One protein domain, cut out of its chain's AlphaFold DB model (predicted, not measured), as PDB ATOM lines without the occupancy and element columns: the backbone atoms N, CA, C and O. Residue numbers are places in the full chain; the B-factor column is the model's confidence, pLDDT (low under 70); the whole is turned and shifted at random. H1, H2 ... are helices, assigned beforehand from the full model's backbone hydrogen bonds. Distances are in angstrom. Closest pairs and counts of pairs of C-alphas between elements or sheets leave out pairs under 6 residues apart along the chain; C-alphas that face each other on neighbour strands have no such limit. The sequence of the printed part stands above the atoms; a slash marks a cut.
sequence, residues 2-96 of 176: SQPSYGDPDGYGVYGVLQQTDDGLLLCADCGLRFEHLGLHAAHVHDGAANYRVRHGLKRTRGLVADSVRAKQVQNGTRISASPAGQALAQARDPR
ATOM      1  N   SER A   2      19.284 -13.670  54.457       72.69
ATOM      2  CA  SER A   2      19.335 -13.054  55.790       72.69
ATOM      3  C   SER A   2      18.614 -13.964  56.784       72.69
ATOM      4  O   SER A   2      17.584 -14.538  56.430       72.69
ATOM      5  N   GLN A   3      19.162 -14.144  57.987       75.81
ATOM      6  CA  GLN A   3      18.430 -14.851  59.038       75.81
ATOM      7  C   GLN A   3      17.223 -13.999  59.462       75.81
ATOM      8  O   GLN A   3      17.390 -12.782  59.575       75.81
ATOM      9  N   PRO A   4      16.038 -14.601  59.673       85.19
ATOM     10  CA  PRO A   4      14.878 -13.868  60.162       85.19
ATOM     11  C   PRO A   4      15.177 -13.285  61.545       85.19
ATOM     12  O   PRO A   4      15.751 -13.950  62.413       85.19
ATOM     13  N   SER A   5      14.807 -12.025  61.733       89.38
ATOM     14  CA  SER A   5      14.860 -11.331  63.010       89.38
ATOM     15  C   SER A   5      13.607 -11.631  63.829       89.38
ATOM     16  O   SER A   5      12.557 -12.015  63.314       89.38
ATOM     17  N   TYR A   6      13.705 -11.446  65.143       93.31
ATOM     18  CA  TYR A   6      12.540 -11.491  66.018       93.31
ATOM     19  C   TYR A   6      11.474 -10.495  65.540       93.31
ATOM     20  O   TYR A   6      11.781  -9.317  65.358       93.31
ATOM     21  N   GLY A   7      10.232 -10.958  65.391       89.56
ATOM     22  CA  GLY A   7       9.124 -10.128  64.913       89.56
ATOM     23  C   GLY A   7       8.910 -10.153  63.396       89.56
ATOM     24  O   GLY A   7       7.893  -9.633  62.938       89.56
ATOM     25  N   ASP A   8       9.803 -10.780  62.628       90.00
ATOM     26  CA  ASP A   8       9.617 -10.923  61.185       90.00
ATOM     27  C   ASP A   8       8.459 -11.887  60.864       90.00
ATOM     28  O   ASP A   8       8.201 -12.822  61.632       90.00
ATOM     29  N   PRO A   9       7.769 -11.709  59.723       93.88
ATOM     30  CA  PRO A   9       6.800 -12.686  59.239       93.88
ATOM     31  C   PRO A   9       7.434 -14.074  59.078       93.88
ATOM     32  O   PRO A   9       8.502 -14.215  58.484       93.88
ATOM     33  N   ASP A  10       6.754 -15.105  59.576       92.75
ATOM     34  CA  ASP A  10       7.232 -16.490  59.572       92.75
ATOM     35  C   ASP A  10       6.091 -17.445  59.215       92.75
ATOM     36  O   ASP A  10       5.306 -17.869  60.068       92.75
ATOM     37  N   GLY A  11       5.966 -17.736  57.918       92.56
ATOM     38  CA  GLY A  11       4.858 -18.518  57.380       92.56
ATOM     39  C   GLY A  11       3.516 -17.857  57.691       92.56
ATOM     40  O   GLY A  11       3.235 -16.752  57.232       92.56
ATOM     41  N   TYR A  12       2.692 -18.541  58.483       96.06
ATOM     42  CA  TYR A  12       1.405 -18.027  58.961       96.06
ATOM     43  C   TYR A  12       1.504 -17.234  60.275       96.06
ATOM     44  O   TYR A  12       0.492 -16.711  60.736       96.06
ATOM     45  N   GLY A  13       2.679 -17.182  60.904       94.06
ATOM     46  CA  GLY A  13       2.909 -16.533  62.192       94.06
ATOM     47  C   GLY A  13       4.030 -15.497  62.153       94.06
ATOM     48  O   GLY A  13       4.305 -14.874  61.127       94.06
ATOM     49  N   VAL A  14       4.670 -15.311  63.308       94.50
ATOM     50  CA  VAL A  14       5.732 -14.324  63.525       94.50
ATOM     51  C   VAL A  14       6.928 -14.995  64.196       94.50
ATOM     52  O   VAL A  14       6.780 -15.680  65.213       94.50
ATOM     53  N   TYR A  15       8.125 -14.773  63.654       95.00
ATOM     54  CA  TYR A  15       9.350 -15.398  64.134       95.00
ATOM     55  C   TYR A  15       9.634 -15.012  65.590       95.00
ATOM     56  O   TYR A  15       9.648 -13.837  65.968       95.00
ATOM     57  N   GLY A  16       9.871 -16.017  66.432       93.75
ATOM     58  CA  GLY A  16      10.119 -15.854  67.862       93.75
ATOM     59  C   GLY A  16       8.867 -15.614  68.712       93.75
ATOM     60  O   GLY A  16       8.972 -15.550  69.943       93.75
ATOM     61  N   VAL A  17       7.679 -15.540  68.104       94.00
ATOM     62  CA  VAL A  17       6.414 -15.276  68.796       94.00
ATOM     63  C   VAL A  17       5.479 -16.467  68.647       94.00
ATOM     64  O   VAL A  17       5.058 -16.843  67.559       94.00
ATOM     65  N   LEU A  18       5.095 -17.055  69.780       94.88
ATOM     66  CA  LEU A  18       4.025 -18.045  69.789       94.88
ATOM     67  C   LEU A  18       2.683 -17.312  69.806       94.88
ATOM     68  O   LEU A  18       2.266 -16.838  70.863       94.88
ATOM     69  N   GLN A  19       2.034 -17.223  68.649       95.19
ATOM     70  CA  GLN A  19       0.749 -16.545  68.520       95.19
ATOM     71  C   GLN A  19      -0.397 -17.368  69.099       95.19
ATOM     72  O   GLN A  19      -0.552 -18.558  68.816       95.19
ATOM     73  N   GLN A  20      -1.228 -16.677  69.867       95.56
ATOM     74  CA  GLN A  20      -2.510 -17.164  70.337       95.56
ATOM     75  C   GLN A  20      -3.601 -16.317  69.687       95.56
ATOM     76  O   GLN A  20      -3.466 -15.099  69.590       95.56
ATOM     77  N   THR A  21      -4.635 -16.973  69.182       94.75
ATOM     78  CA  THR A  21      -5.790 -16.326  68.563       94.75
ATOM     79  C   THR A  21      -6.768 -15.852  69.630       94.75
ATOM     80  O   THR A  21      -6.693 -16.294  70.777       94.75
ATOM     81  N   ASP A  22      -7.736 -15.029  69.233       93.62
ATOM     82  CA  ASP A  22      -8.770 -14.504  70.136       93.62
ATOM     83  C   ASP A  22      -9.581 -15.623  70.812       93.62
ATOM     84  O   ASP A  22      -9.911 -15.539  71.991       93.62
ATOM     85  N   ASP A  23      -9.784 -16.740  70.105       93.00
ATOM     86  CA  ASP A  23     -10.425 -17.956  70.635       93.00
ATOM     87  C   ASP A  23      -9.558 -18.723  71.661       93.00
ATOM     88  O   ASP A  23      -9.906 -19.818  72.105       93.00
ATOM     89  N   GLY A  24      -8.378 -18.203  72.006       95.19
ATOM     90  CA  GLY A  24      -7.450 -18.805  72.958       95.19
ATOM     91  C   GLY A  24      -6.636 -19.983  72.413       95.19
ATOM     92  O   GLY A  24      -5.913 -20.615  73.186       95.19
ATOM     93  N   LEU A  25      -6.705 -20.280  71.115       97.31
ATOM     94  CA  LEU A  25      -5.957 -21.362  70.469       97.31
ATOM     95  C   LEU A  25      -4.599 -20.883  69.956       97.31
ATOM     96  O   LEU A  25      -4.429 -19.720  69.613       97.31
ATOM     97  N   LEU A  26      -3.624 -21.782  69.857       97.62
ATOM     98  CA  LEU A  26      -2.320 -21.461  69.283       97.62
ATOM     99  C   LEU A  26      -2.336 -21.614  67.765       97.62
ATOM    100  O   LEU A  26      -2.751 -22.658  67.259       97.62
ATOM    101  N   LEU A  27      -1.828 -20.609  67.058       97.69
ATOM    102  CA  LEU A  27      -1.649 -20.644  65.611       97.69
ATOM    103  C   LEU A  27      -0.383 -21.430  65.247       97.69
ATOM    104  O   LEU A  27       0.698 -21.164  65.772       97.69
ATOM    105  N   CYS A  28      -0.499 -22.382  64.323       97.62
ATOM    106  CA  CYS A  28       0.651 -23.067  63.753       97.62
ATOM    107  C   CYS A  28       1.269 -22.227  62.627       97.62
ATOM    108  O   CYS A  28       0.665 -22.076  61.570       97.62
ATOM    109  N   ALA A  29       2.492 -21.732  62.825       96.44
ATOM    110  CA  ALA A  29       3.244 -20.994  61.802       96.44
ATOM    111  C   ALA A  29       3.502 -21.783  60.494       96.44
ATOM    112  O   ALA A  29       3.586 -21.169  59.437       96.44
ATOM    113  N   ASP A  30       3.563 -23.124  60.539       95.62
ATOM    114  CA  ASP A  30       3.811 -23.964  59.354       95.62
ATOM    115  C   ASP A  30       2.565 -24.111  58.454       95.62
ATOM    116  O   ASP A  30       2.688 -24.170  57.233       95.62
ATOM    117  N   CYS A  31       1.361 -24.203  59.036       96.56
ATOM    118  CA  CYS A  31       0.143 -24.577  58.295       96.56
ATOM    119  C   CYS A  31      -1.086 -23.683  58.535       96.56
ATOM    120  O   CYS A  31      -2.137 -23.920  57.944       96.56
ATOM    121  N   GLY A  32      -0.998 -22.692  59.422       96.44
ATOM    122  CA  GLY A  32      -2.070 -21.731  59.708       96.44
ATOM    123  C   GLY A  32      -3.255 -22.284  60.508       96.44
ATOM    124  O   GLY A  32      -4.172 -21.537  60.851       96.44
ATOM    125  N   LEU A  33      -3.252 -23.575  60.841       96.69
ATOM    126  CA  LEU A  33      -4.287 -24.188  61.673       96.69
ATOM    127  C   LEU A  33      -4.108 -23.832  63.157       96.69
ATOM    128  O   LEU A  33      -3.022 -23.455  63.600       96.69
ATOM    129  N   ARG A  34      -5.191 -23.959  63.931       97.44
ATOM    130  CA  ARG A  34      -5.270 -23.516  65.331       97.44
ATOM    131  C   ARG A  34      -5.470 -24.697  66.274       97.44
ATOM    132  O   ARG A  34      -6.326 -25.542  66.022       97.44
ATOM    133  N   PHE A  35      -4.716 -24.744  67.373       97.25
ATOM    134  CA  PHE A  35      -4.731 -25.883  68.294       97.25
ATOM    135  C   PHE A  35      -4.581 -25.480  69.758       97.25
ATOM    136  O   PHE A  35      -3.778 -24.619  70.106       97.25
ATOM    137  N   GLU A  36      -5.249 -26.213  70.648       97.31
ATOM    138  CA  GLU A  36      -4.936 -26.167  72.082       97.31
ATOM    139  C   GLU A  36      -3.583 -26.831  72.391       97.31
ATOM    140  O   GLU A  36      -2.854 -26.404  73.284       97.31
ATOM    141  N   HIS A  37      -3.226 -27.871  71.630       97.38
ATOM    142  CA  HIS A  37      -2.019 -28.679  71.810       97.38
ATOM    143  C   HIS A  37      -1.114 -28.617  70.573       97.38
ATOM    144  O   HIS A  37      -0.903 -29.617  69.883       97.38
ATOM    145  N   LEU A  38      -0.545 -27.444  70.296       97.81
ATOM    146  CA  LEU A  38       0.329 -27.236  69.137       97.81
ATOM    147  C   LEU A  38       1.543 -28.180  69.126       97.81
ATOM    148  O   LEU A  38       1.938 -28.674  68.075       97.81
ATOM    149  N   GLY A  39       2.119 -28.488  70.291       96.50
ATOM    150  CA  GLY A  39       3.258 -29.404  70.380       96.50
ATOM    151  C   GLY A  39       2.930 -30.827  69.921       96.50
ATOM    152  O   GLY A  39       3.783 -31.483  69.327       96.50
ATOM    153  N   LEU A  40       1.699 -31.289  70.166       97.38
ATOM    154  CA  LEU A  40       1.231 -32.597  69.708       97.38
ATOM    155  C   LEU A  40       1.013 -32.581  68.195       97.38
ATOM    156  O   LEU A  40       1.491 -33.467  67.494       97.38
ATOM    157  N   HIS A  41       0.364 -31.531  67.689       97.88
ATOM    158  CA  HIS A  41       0.202 -31.317  66.254       97.88
ATOM    159  C   HIS A  41       1.555 -31.316  65.522       97.88
ATOM    160  O   HIS A  41       1.757 -32.112  64.607       97.88
ATOM    161  N   ALA A  42       2.524 -30.524  65.993       96.94
ATOM    162  CA  ALA A  42       3.863 -30.460  65.410       96.94
ATOM    163  C   ALA A  42       4.612 -31.802  65.463       96.94
ATOM    164  O   ALA A  42       5.452 -32.064  64.609       96.94
ATOM    165  N   ALA A  43       4.326 -32.661  66.446       95.19
ATOM    166  CA  ALA A  43       4.908 -34.001  66.536       95.19
ATOM    167  C   ALA A  43       4.316 -35.012  65.553       95.19
ATOM    168  O   ALA A  43       5.021 -35.933  65.150       95.19
ATOM    169  N   HIS A  44       3.047 -34.859  65.182       96.12
ATOM    170  CA  HIS A  44       2.368 -35.799  64.291       96.12
ATOM    171  C   HIS A  44       2.365 -35.368  62.827       96.12
ATOM    172  O   HIS A  44       2.339 -36.228  61.953       96.12
ATOM    173  N   VAL A  45       2.357 -34.061  62.565       97.31
ATOM    174  CA  VAL A  45       2.161 -33.496  61.220       97.31
ATOM    175  C   VAL A  45       3.445 -32.873  60.665       97.31
ATOM    176  O   VAL A  45       3.594 -32.750  59.452       97.31
ATOM    177  N   HIS A  46       4.392 -32.511  61.533       95.25
ATOM    178  CA  HIS A  46       5.640 -31.841  61.167       95.25
ATOM    179  C   HIS A  46       6.853 -32.570  61.771       95.25
ATOM    180  O   HIS A  46       6.747 -33.684  62.281       95.25
ATOM    181  N   ASP A  47       8.022 -31.927  61.751       92.50
ATOM    182  CA  ASP A  47       9.290 -32.516  62.211       92.50
ATOM    183  C   ASP A  47       9.455 -32.576  63.740       92.50
ATOM    184  O   ASP A  47      10.576 -32.674  64.247       92.50
ATOM    185  N   GLY A  48       8.375 -32.478  64.514       95.06
ATOM    186  CA  GLY A  48       8.447 -32.514  65.969       95.06
ATOM    187  C   GLY A  48       8.437 -31.151  66.646       95.06
ATOM    188  O   GLY A  48       8.955 -30.153  66.152       95.06
ATOM    189  N   ALA A  49       7.926 -31.136  67.878       94.88
ATOM    190  CA  ALA A  49       7.855 -29.945  68.722       94.88
ATOM    191  C   ALA A  49       9.223 -29.291  69.006       94.88
ATOM    192  O   ALA A  49       9.297 -28.090  69.260       94.88
ATOM    193  N   ALA A  50      10.312 -30.067  69.050       94.56
ATOM    194  CA  ALA A  50      11.651 -29.521  69.276       94.56
ATOM    195  C   ALA A  50      12.139 -28.734  68.052       94.56
ATOM    196  O   ALA A  50      12.542 -27.581  68.194       94.56
ATOM    197  N   ASN A  51      12.025 -29.332  66.864       94.19
ATOM    198  CA  ASN A  51      12.412 -28.701  65.605       94.19
ATOM    199  C   ASN A  51      11.512 -27.512  65.278       94.19
ATOM    200  O   ASN A  51      12.023 -26.476  64.875       94.19
ATOM    201  N   TYR A  52      10.213 -27.614  65.569       96.06
ATOM    202  CA  TYR A  52       9.271 -26.502  65.462       96.06
ATOM    203  C   TYR A  52       9.771 -25.256  66.209       96.06
ATOM    204  O   TYR A  52       9.841 -24.167  65.651       96.06
ATOM    205  N   ARG A  53      10.211 -25.411  67.466       96.12
ATOM    206  CA  ARG A  53      10.733 -24.277  68.243       96.12
ATOM    207  C   ARG A  53      11.973 -23.659  67.615       96.12
ATOM    208  O   ARG A  53      12.057 -22.445  67.540       96.12
ATOM    209  N   VAL A  54      12.918 -24.488  67.176       94.88
ATOM    210  CA  VAL A  54      14.155 -24.009  66.544       94.88
ATOM    211  C   VAL A  54      13.839 -23.249  65.259       94.88
ATOM    212  O   VAL A  54      14.348 -22.150  65.063       94.88
ATOM    213  N   ARG A  55      12.968 -23.813  64.416       94.25
ATOM    214  CA  ARG A  55      12.609 -23.246  63.116       94.25
ATOM    215  C   ARG A  55      11.939 -21.882  63.241       94.25
ATOM    216  O   ARG A  55      12.282 -20.995  62.478       94.25
ATOM    217  N   HIS A  56      11.071 -21.718  64.238       95.31
ATOM    218  CA  HIS A  56      10.296 -20.493  64.454       95.31
ATOM    219  C   HIS A  56      10.867 -19.596  65.564       95.31
ATOM    220  O   HIS A  56      10.145 -18.804  66.168       95.31
ATOM    221  N   GLY A  57      12.148 -19.755  65.917       94.06
ATOM    222  CA  GLY A  57      12.835 -18.860  66.860       94.06
ATOM    223  C   GLY A  57      12.334 -18.919  68.308       94.06
ATOM    224  O   GLY A  57      12.594 -18.016  69.105       94.06
ATOM    225  N   LEU A  58      11.599 -19.964  68.686       94.94
ATOM    226  CA  LEU A  58      11.055 -20.122  70.030       94.94
ATOM    227  C   LEU A  58      12.096 -20.719  70.981       94.94
ATOM    228  O   LEU A  58      12.817 -21.668  70.666       94.94
ATOM    229  N   LYS A  59      12.095 -20.239  72.230       92.12
ATOM    230  CA  LYS A  59      12.903 -20.836  73.305       92.12
ATOM    231  C   LYS A  59      12.579 -22.323  73.450       92.12
ATOM    232  O   LYS A  59      11.411 -22.702  73.491       92.12
ATOM    233  N   ARG A  60      13.600 -23.158  73.667       89.69
ATOM    234  CA  ARG A  60      13.447 -24.613  73.874       89.69
ATOM    235  C   ARG A  60      12.449 -24.967  74.987       89.69
ATOM    236  O   ARG A  60      11.727 -25.952  74.875       89.69
ATOM    237  N   THR A  61      12.389 -24.152  76.039       88.38
ATOM    238  CA  THR A  61      11.485 -24.320  77.189       88.38
ATOM    239  C   THR A  61      10.080 -23.765  76.960       88.38
ATOM    240  O   THR A  61       9.218 -23.920  77.824       88.38
ATOM    241  N   ARG A  62       9.807 -23.121  75.817       93.62
ATOM    242  CA  ARG A  62       8.482 -22.572  75.521       93.62
ATOM    243  C   ARG A  62       7.464 -23.709  75.418       93.62
ATOM    244  O   ARG A  62       7.618 -24.633  74.614       93.62
ATOM    245  N   GLY A  63       6.419 -23.645  76.240       94.50
ATOM    246  CA  GLY A  63       5.271 -24.543  76.135       94.50
ATOM    247  C   GLY A  63       4.536 -24.310  74.817       94.50
ATOM    248  O   GLY A  63       4.306 -23.164  74.445       94.50
ATOM    249  N   LEU A  64       4.192 -25.390  74.116       97.38
ATOM    250  CA  LEU A  64       3.401 -25.359  72.879       97.38
ATOM    251  C   LEU A  64       1.975 -25.844  73.165       97.38
ATOM    252  O   LEU A  64       1.468 -26.763  72.522       97.38
ATOM    253  N   VAL A  65       1.379 -25.286  74.215       97.19
ATOM    254  CA  VAL A  65      -0.002 -25.535  74.627       97.19
ATOM    255  C   VAL A  65      -0.664 -24.199  74.926       97.19
ATOM    256  O   VAL A  65       0.012 -23.283  75.397       97.19
ATOM    257  N   ALA A  66      -1.956 -24.096  74.639       96.44
ATOM    258  CA  ALA A  66      -2.754 -22.923  74.952       96.44
ATOM    259  C   ALA A  66      -2.746 -22.635  76.459       96.44
ATOM    260  O   ALA A  66      -2.606 -23.543  77.291       96.44
ATOM    261  N   ASP A  67      -2.940 -21.369  76.822       94.88
ATOM    262  CA  ASP A  67      -2.898 -20.941  78.220       94.88
ATOM    263  C   ASP A  67      -3.979 -21.611  79.080       94.88
ATOM    264  O   ASP A  67      -3.719 -21.959  80.232       94.88
ATOM    265  N   SER A  68      -5.151 -21.905  78.509       94.19
ATOM    266  CA  SER A  68      -6.222 -22.654  79.181       94.19
ATOM    267  C   SER A  68      -5.771 -24.063  79.598       94.19
ATOM    268  O   SER A  68      -6.010 -24.506  80.724       94.19
ATOM    269  N   VAL A  69      -5.060 -24.767  78.714       96.19
ATOM    270  CA  VAL A  69      -4.484 -26.090  78.982       96.19
ATOM    271  C   VAL A  69      -3.370 -25.981  80.015       96.19
ATOM    272  O   VAL A  69      -3.317 -26.777  80.955       96.19
ATOM    273  N   ARG A  70      -2.493 -24.983  79.875       94.31
ATOM    274  CA  ARG A  70      -1.409 -24.736  80.830       94.31
ATOM    275  C   ARG A  70      -1.954 -24.483  82.237       94.31
ATOM    276  O   ARG A  70      -1.443 -25.065  83.192       94.31
ATOM    277  N   ALA A  71      -3.011 -23.684  82.367       95.25
ATOM    278  CA  ALA A  71      -3.672 -23.416  83.642       95.25
ATOM    279  C   ALA A  71      -4.226 -24.703  84.275       95.25
ATOM    280  O   ALA A  71      -3.948 -24.981  85.443       95.25
ATOM    281  N   LYS A  72      -4.915 -25.548  83.492       96.00
ATOM    282  CA  LYS A  72      -5.407 -26.862  83.951       96.00
ATOM    283  C   LYS A  72      -4.269 -27.776  84.416       96.00
ATOM    284  O   LYS A  72      -4.402 -28.466  85.426       96.00
ATOM    285  N   GLN A  73      -3.139 -27.792  83.707       94.19
ATOM    286  CA  GLN A  73      -1.965 -28.584  84.093       94.19
ATOM    287  C   GLN A  73      -1.362 -28.109  85.416       94.19
ATOM    288  O   GLN A  73      -1.074 -28.939  86.277       94.19
ATOM    289  N   VAL A  74      -1.215 -26.793  85.600       94.81
ATOM    290  CA  VAL A  74      -0.730 -26.211  86.861       94.81
ATOM    291  C   VAL A  74      -1.677 -26.561  88.005       94.81
ATOM    292  O   VAL A  74      -1.228 -27.081  89.022       94.81
ATOM    293  N   GLN A  75      -2.985 -26.365  87.823       96.00
ATOM    294  CA  GLN A  75      -3.987 -26.690  88.839       96.00
ATOM    295  C   GLN A  75      -3.945 -28.173  89.234       96.00
ATOM    296  O   GLN A  75      -3.938 -28.505  90.421       96.00
ATOM    297  N   ASN A  76      -3.871 -29.073  88.250       96.19
ATOM    298  CA  ASN A  76      -3.749 -30.506  88.499       96.19
ATOM    299  C   ASN A  76      -2.448 -30.863  89.217       96.19
ATOM    300  O   ASN A  76      -2.478 -31.671  90.144       96.19
ATOM    301  N   GLY A  77      -1.332 -30.247  88.825       93.50
ATOM    302  CA  GLY A  77      -0.045 -30.408  89.493       93.50
ATOM    303  C   GLY A  77      -0.129 -30.019  90.967       93.50
ATOM    304  O   GLY A  77       0.176 -30.840  91.828       93.50
ATOM    305  N   THR A  78      -0.648 -28.825  91.262       94.62
ATOM    306  CA  THR A  78      -0.858 -28.343  92.635       94.62
ATOM    307  C   THR A  78      -1.737 -29.297  93.437       94.62
ATOM    308  O   THR A  78      -1.382 -29.669  94.555       94.62
ATOM    309  N   ARG A  79      -2.854 -29.755  92.861       96.38
ATOM    310  CA  ARG A  79      -3.768 -30.698  93.518       96.38
ATOM    311  C   ARG A  79      -3.084 -32.025  93.855       96.38
ATOM    312  O   ARG A  79      -3.261 -32.540  94.955       96.38
ATOM    313  N   ILE A  80      -2.310 -32.583  92.924       93.81
ATOM    314  CA  ILE A  80      -1.584 -33.842  93.140       93.81
ATOM    315  C   ILE A  80      -0.510 -33.655  94.212       93.81
ATOM    316  O   ILE A  80      -0.428 -34.467  95.130       93.81
ATOM    317  N   SER A  81       0.271 -32.578  94.141       93.00
ATOM    318  CA  SER A  81       1.306 -32.270  95.132       93.00
ATOM    319  C   SER A  81       0.739 -32.050  96.534       93.00
ATOM    320  O   SER A  81       1.363 -32.469  97.504       93.00
ATOM    321  N   ALA A  82      -0.449 -31.452  96.646       94.69
ATOM    322  CA  ALA A  82      -1.128 -31.253  97.922       94.69
ATOM    323  C   ALA A  82      -1.749 -32.541  98.496       94.69
ATOM    324  O   ALA A  82      -2.051 -32.583  99.686       94.69
ATOM    325  N   SER A  83      -1.940 -33.590  97.686       96.38
ATOM    326  CA  SER A  83      -2.523 -34.853  98.153       96.38
ATOM    327  C   SER A  83      -1.601 -35.594  99.136       96.38
ATOM    328  O   SER A  83      -0.379 -35.460  99.033       96.38
ATOM    329  N   PRO A  84      -2.136 -36.451 100.030       97.00
ATOM    330  CA  PRO A  84      -1.312 -37.249 100.945       97.00
ATOM    331  C   PRO A  84      -0.241 -38.085 100.230       97.00
ATOM    332  O   PRO A  84       0.906 -38.132 100.666       97.00
ATOM    333  N   ALA A  85      -0.577 -38.682  99.080       94.94
ATOM    334  CA  ALA A  85       0.379 -39.432  98.265       94.94
ATOM    335  C   ALA A  85       1.480 -38.532  97.673       94.94
ATOM    336  O   ALA A  85       2.647 -38.918  97.640       94.94
ATOM    337  N   GLY A  86       1.126 -37.319  97.234       95.00
ATOM    338  CA  GLY A  86       2.081 -36.324  96.746       95.00
ATOM    339  C   GLY A  86       3.043 -35.847  97.836       95.00
ATOM    340  O   GLY A  86       4.247 -35.767  97.595       95.00
ATOM    341  N   GLN A  87       2.533 -35.604  99.045       95.81
ATOM    342  CA  GLN A  87       3.343 -35.226 100.205       95.81
ATOM    343  C   GLN A  87       4.269 -36.366 100.647       95.81
ATOM    344  O   GLN A  87       5.458 -36.136 100.860       95.81
ATOM    345  N   ALA A  88       3.765 -37.602 100.709       94.81
ATOM    346  CA  ALA A  88       4.574 -38.779 101.020       94.81
ATOM    347  C   ALA A  88       5.699 -38.984  99.991       94.81
ATOM    348  O   ALA A  88       6.847 -39.228 100.362       94.81
ATOM    349  N   LEU A  89       5.405 -38.809  98.697       92.56
ATOM    350  CA  LEU A  89       6.418 -38.856  97.642       92.56
ATOM    351  C   LEU A  89       7.462 -37.742  97.799       92.56
ATOM    352  O   LEU A  89       8.650 -37.987  97.593       92.56
ATOM    353  N   ALA A  90       7.038 -36.527  98.157       91.19
ATOM    354  CA  ALA A  90       7.949 -35.409  98.391       91.19
ATOM    355  C   ALA A  90       8.890 -35.679  99.576       91.19
ATOM    356  O   ALA A  90      10.085 -35.423  99.461       91.19
ATOM    357  N   GLN A  91       8.374 -36.252 100.668       92.62
ATOM    358  CA  GLN A  91       9.158 -36.637 101.847       92.62
ATOM    359  C   GLN A  91      10.124 -37.795 101.561       92.62
ATOM    360  O   GLN A  91      11.264 -37.773 102.013       92.62
ATOM    361  N   ALA A  92       9.696 -38.791 100.782       93.81
ATOM    362  CA  ALA A  92      10.525 -39.941 100.419       93.81
ATOM    363  C   ALA A  92      11.625 -39.607  99.390       93.81
ATOM    364  O   ALA A  92      12.518 -40.420  99.133       93.81
ATOM    365  N   ARG A  93      11.566 -38.430  98.755       88.69
ATOM    366  CA  ARG A  93      12.526 -38.018  97.731       88.69
ATOM    367  C   ARG A  93      13.846 -37.602  98.381       88.69
ATOM    368  O   ARG A  93      13.877 -36.667  99.166       88.69
ATOM    369  N   ASP A  94      14.950 -38.231  97.972       91.94
ATOM    370  CA  ASP A  94      16.316 -37.845  98.362       91.94
ATOM    371  C   ASP A  94      17.049 -37.187  97.171       91.94
ATOM    372  O   ASP A  94      17.574 -37.885  96.290       91.94
ATOM    373  N   PRO A  95      17.107 -35.841  97.114       87.44
ATOM    374  CA  PRO A  95      17.771 -35.124  96.031       87.44
ATOM    375  C   PRO A  95      19.280 -35.377  95.979       87.44
ATOM    376  O   PRO A  95      19.869 -35.341  94.900       87.44
ATOM    377  N   ARG A  96      19.920 -35.651  97.125       89.62
ATOM    378  CA  ARG A  96      21.371 -35.870  97.202       89.62
ATOM    379  C   ARG A  96      21.734 -37.233  96.637       89.62
ATOM    380  O   ARG A  96      22.683 -37.334  95.859       89.62
TER     381      ARG A  96
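Overview. This is residues 2 to 96 of the 176 residues of an uncharacterized protein of Humibacillus sp. DSM 29435 (UniProt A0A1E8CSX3). A small head, built largely of loops with the two short helices H1 and H2 meeting at a corner in it, has an L-shaped arm: the long helix H3 leads away from the head, and the shorter H4 turns off near its far end. The long opening stretch, residues 2 to 37, has no named element and makes up much of the head, while residues 71 to 76 of H3 and the tail of residues 91 to 96 stick out. The printed part has 95 residues with four named helices, in the order H1, H2, H3, H4, and no named strand; its class is all helix, though under half of its residues, 40 of 95, are in named elements. The whole is loose, with a radius of gyration of the C-alphas of 17.1 A, and elongated, spanning 53 by 34 by 24 A, and the arm makes much of that length.

Arrangement. Within residues 2 to 37 there are two short antiparallel pairings, residues 9 to 10 with 13 to 14, and residues 26 to 27 with 34 to 35. H1, residues 38 to 45, and H2, residues 49 to 55, touch only at the corner by their tight link of 3 residues. Their closest C-alphas, those of Gly 39 and Ala 49, are 4.9 A apart, and their lines are about perpendicular at 87 degrees. H3, residues 67 to 82, is apart from both H1 and H2. H4, residues 84 to 92, is close to H3 but not clearly touching it; the closest C-alphas, those of Ile 80 and Gly 86, are 5.7 A apart. The lines of H3 and H4 are about perpendicular at 73 degrees. H4 is apart from H1 and H2. In H1, H2, H3 and H4 every O i to N i+4 pair is within hydrogen-bond range.

Along the chain. H1 begins at C-alpha 38, at (0.329, -27.236, 69.137), and is 10.3 A long from first to last C-alpha. H2 is 9.9 A long. H3, the longest helix with 16 residues, begins at C-alpha 67, at (-2.898, -20.941, 78.220), and is 22.3 A long. H4 is 12.2 A long and ends at C-alpha 92, at (10.525, -39.941, 100.419).

Size, cuts and confidence. The two C-alphas farthest apart, those of Ser 2 and Pro 84, are 55.2 A apart. The printed part runs from residue 2 to 96 and has no cut. The link from H2 to H3, 11 residues, is long; that from H3 to H4, 1 residue, is tight. The mean pLDDT of the printed part is 94.1, and no printed residue is under 70.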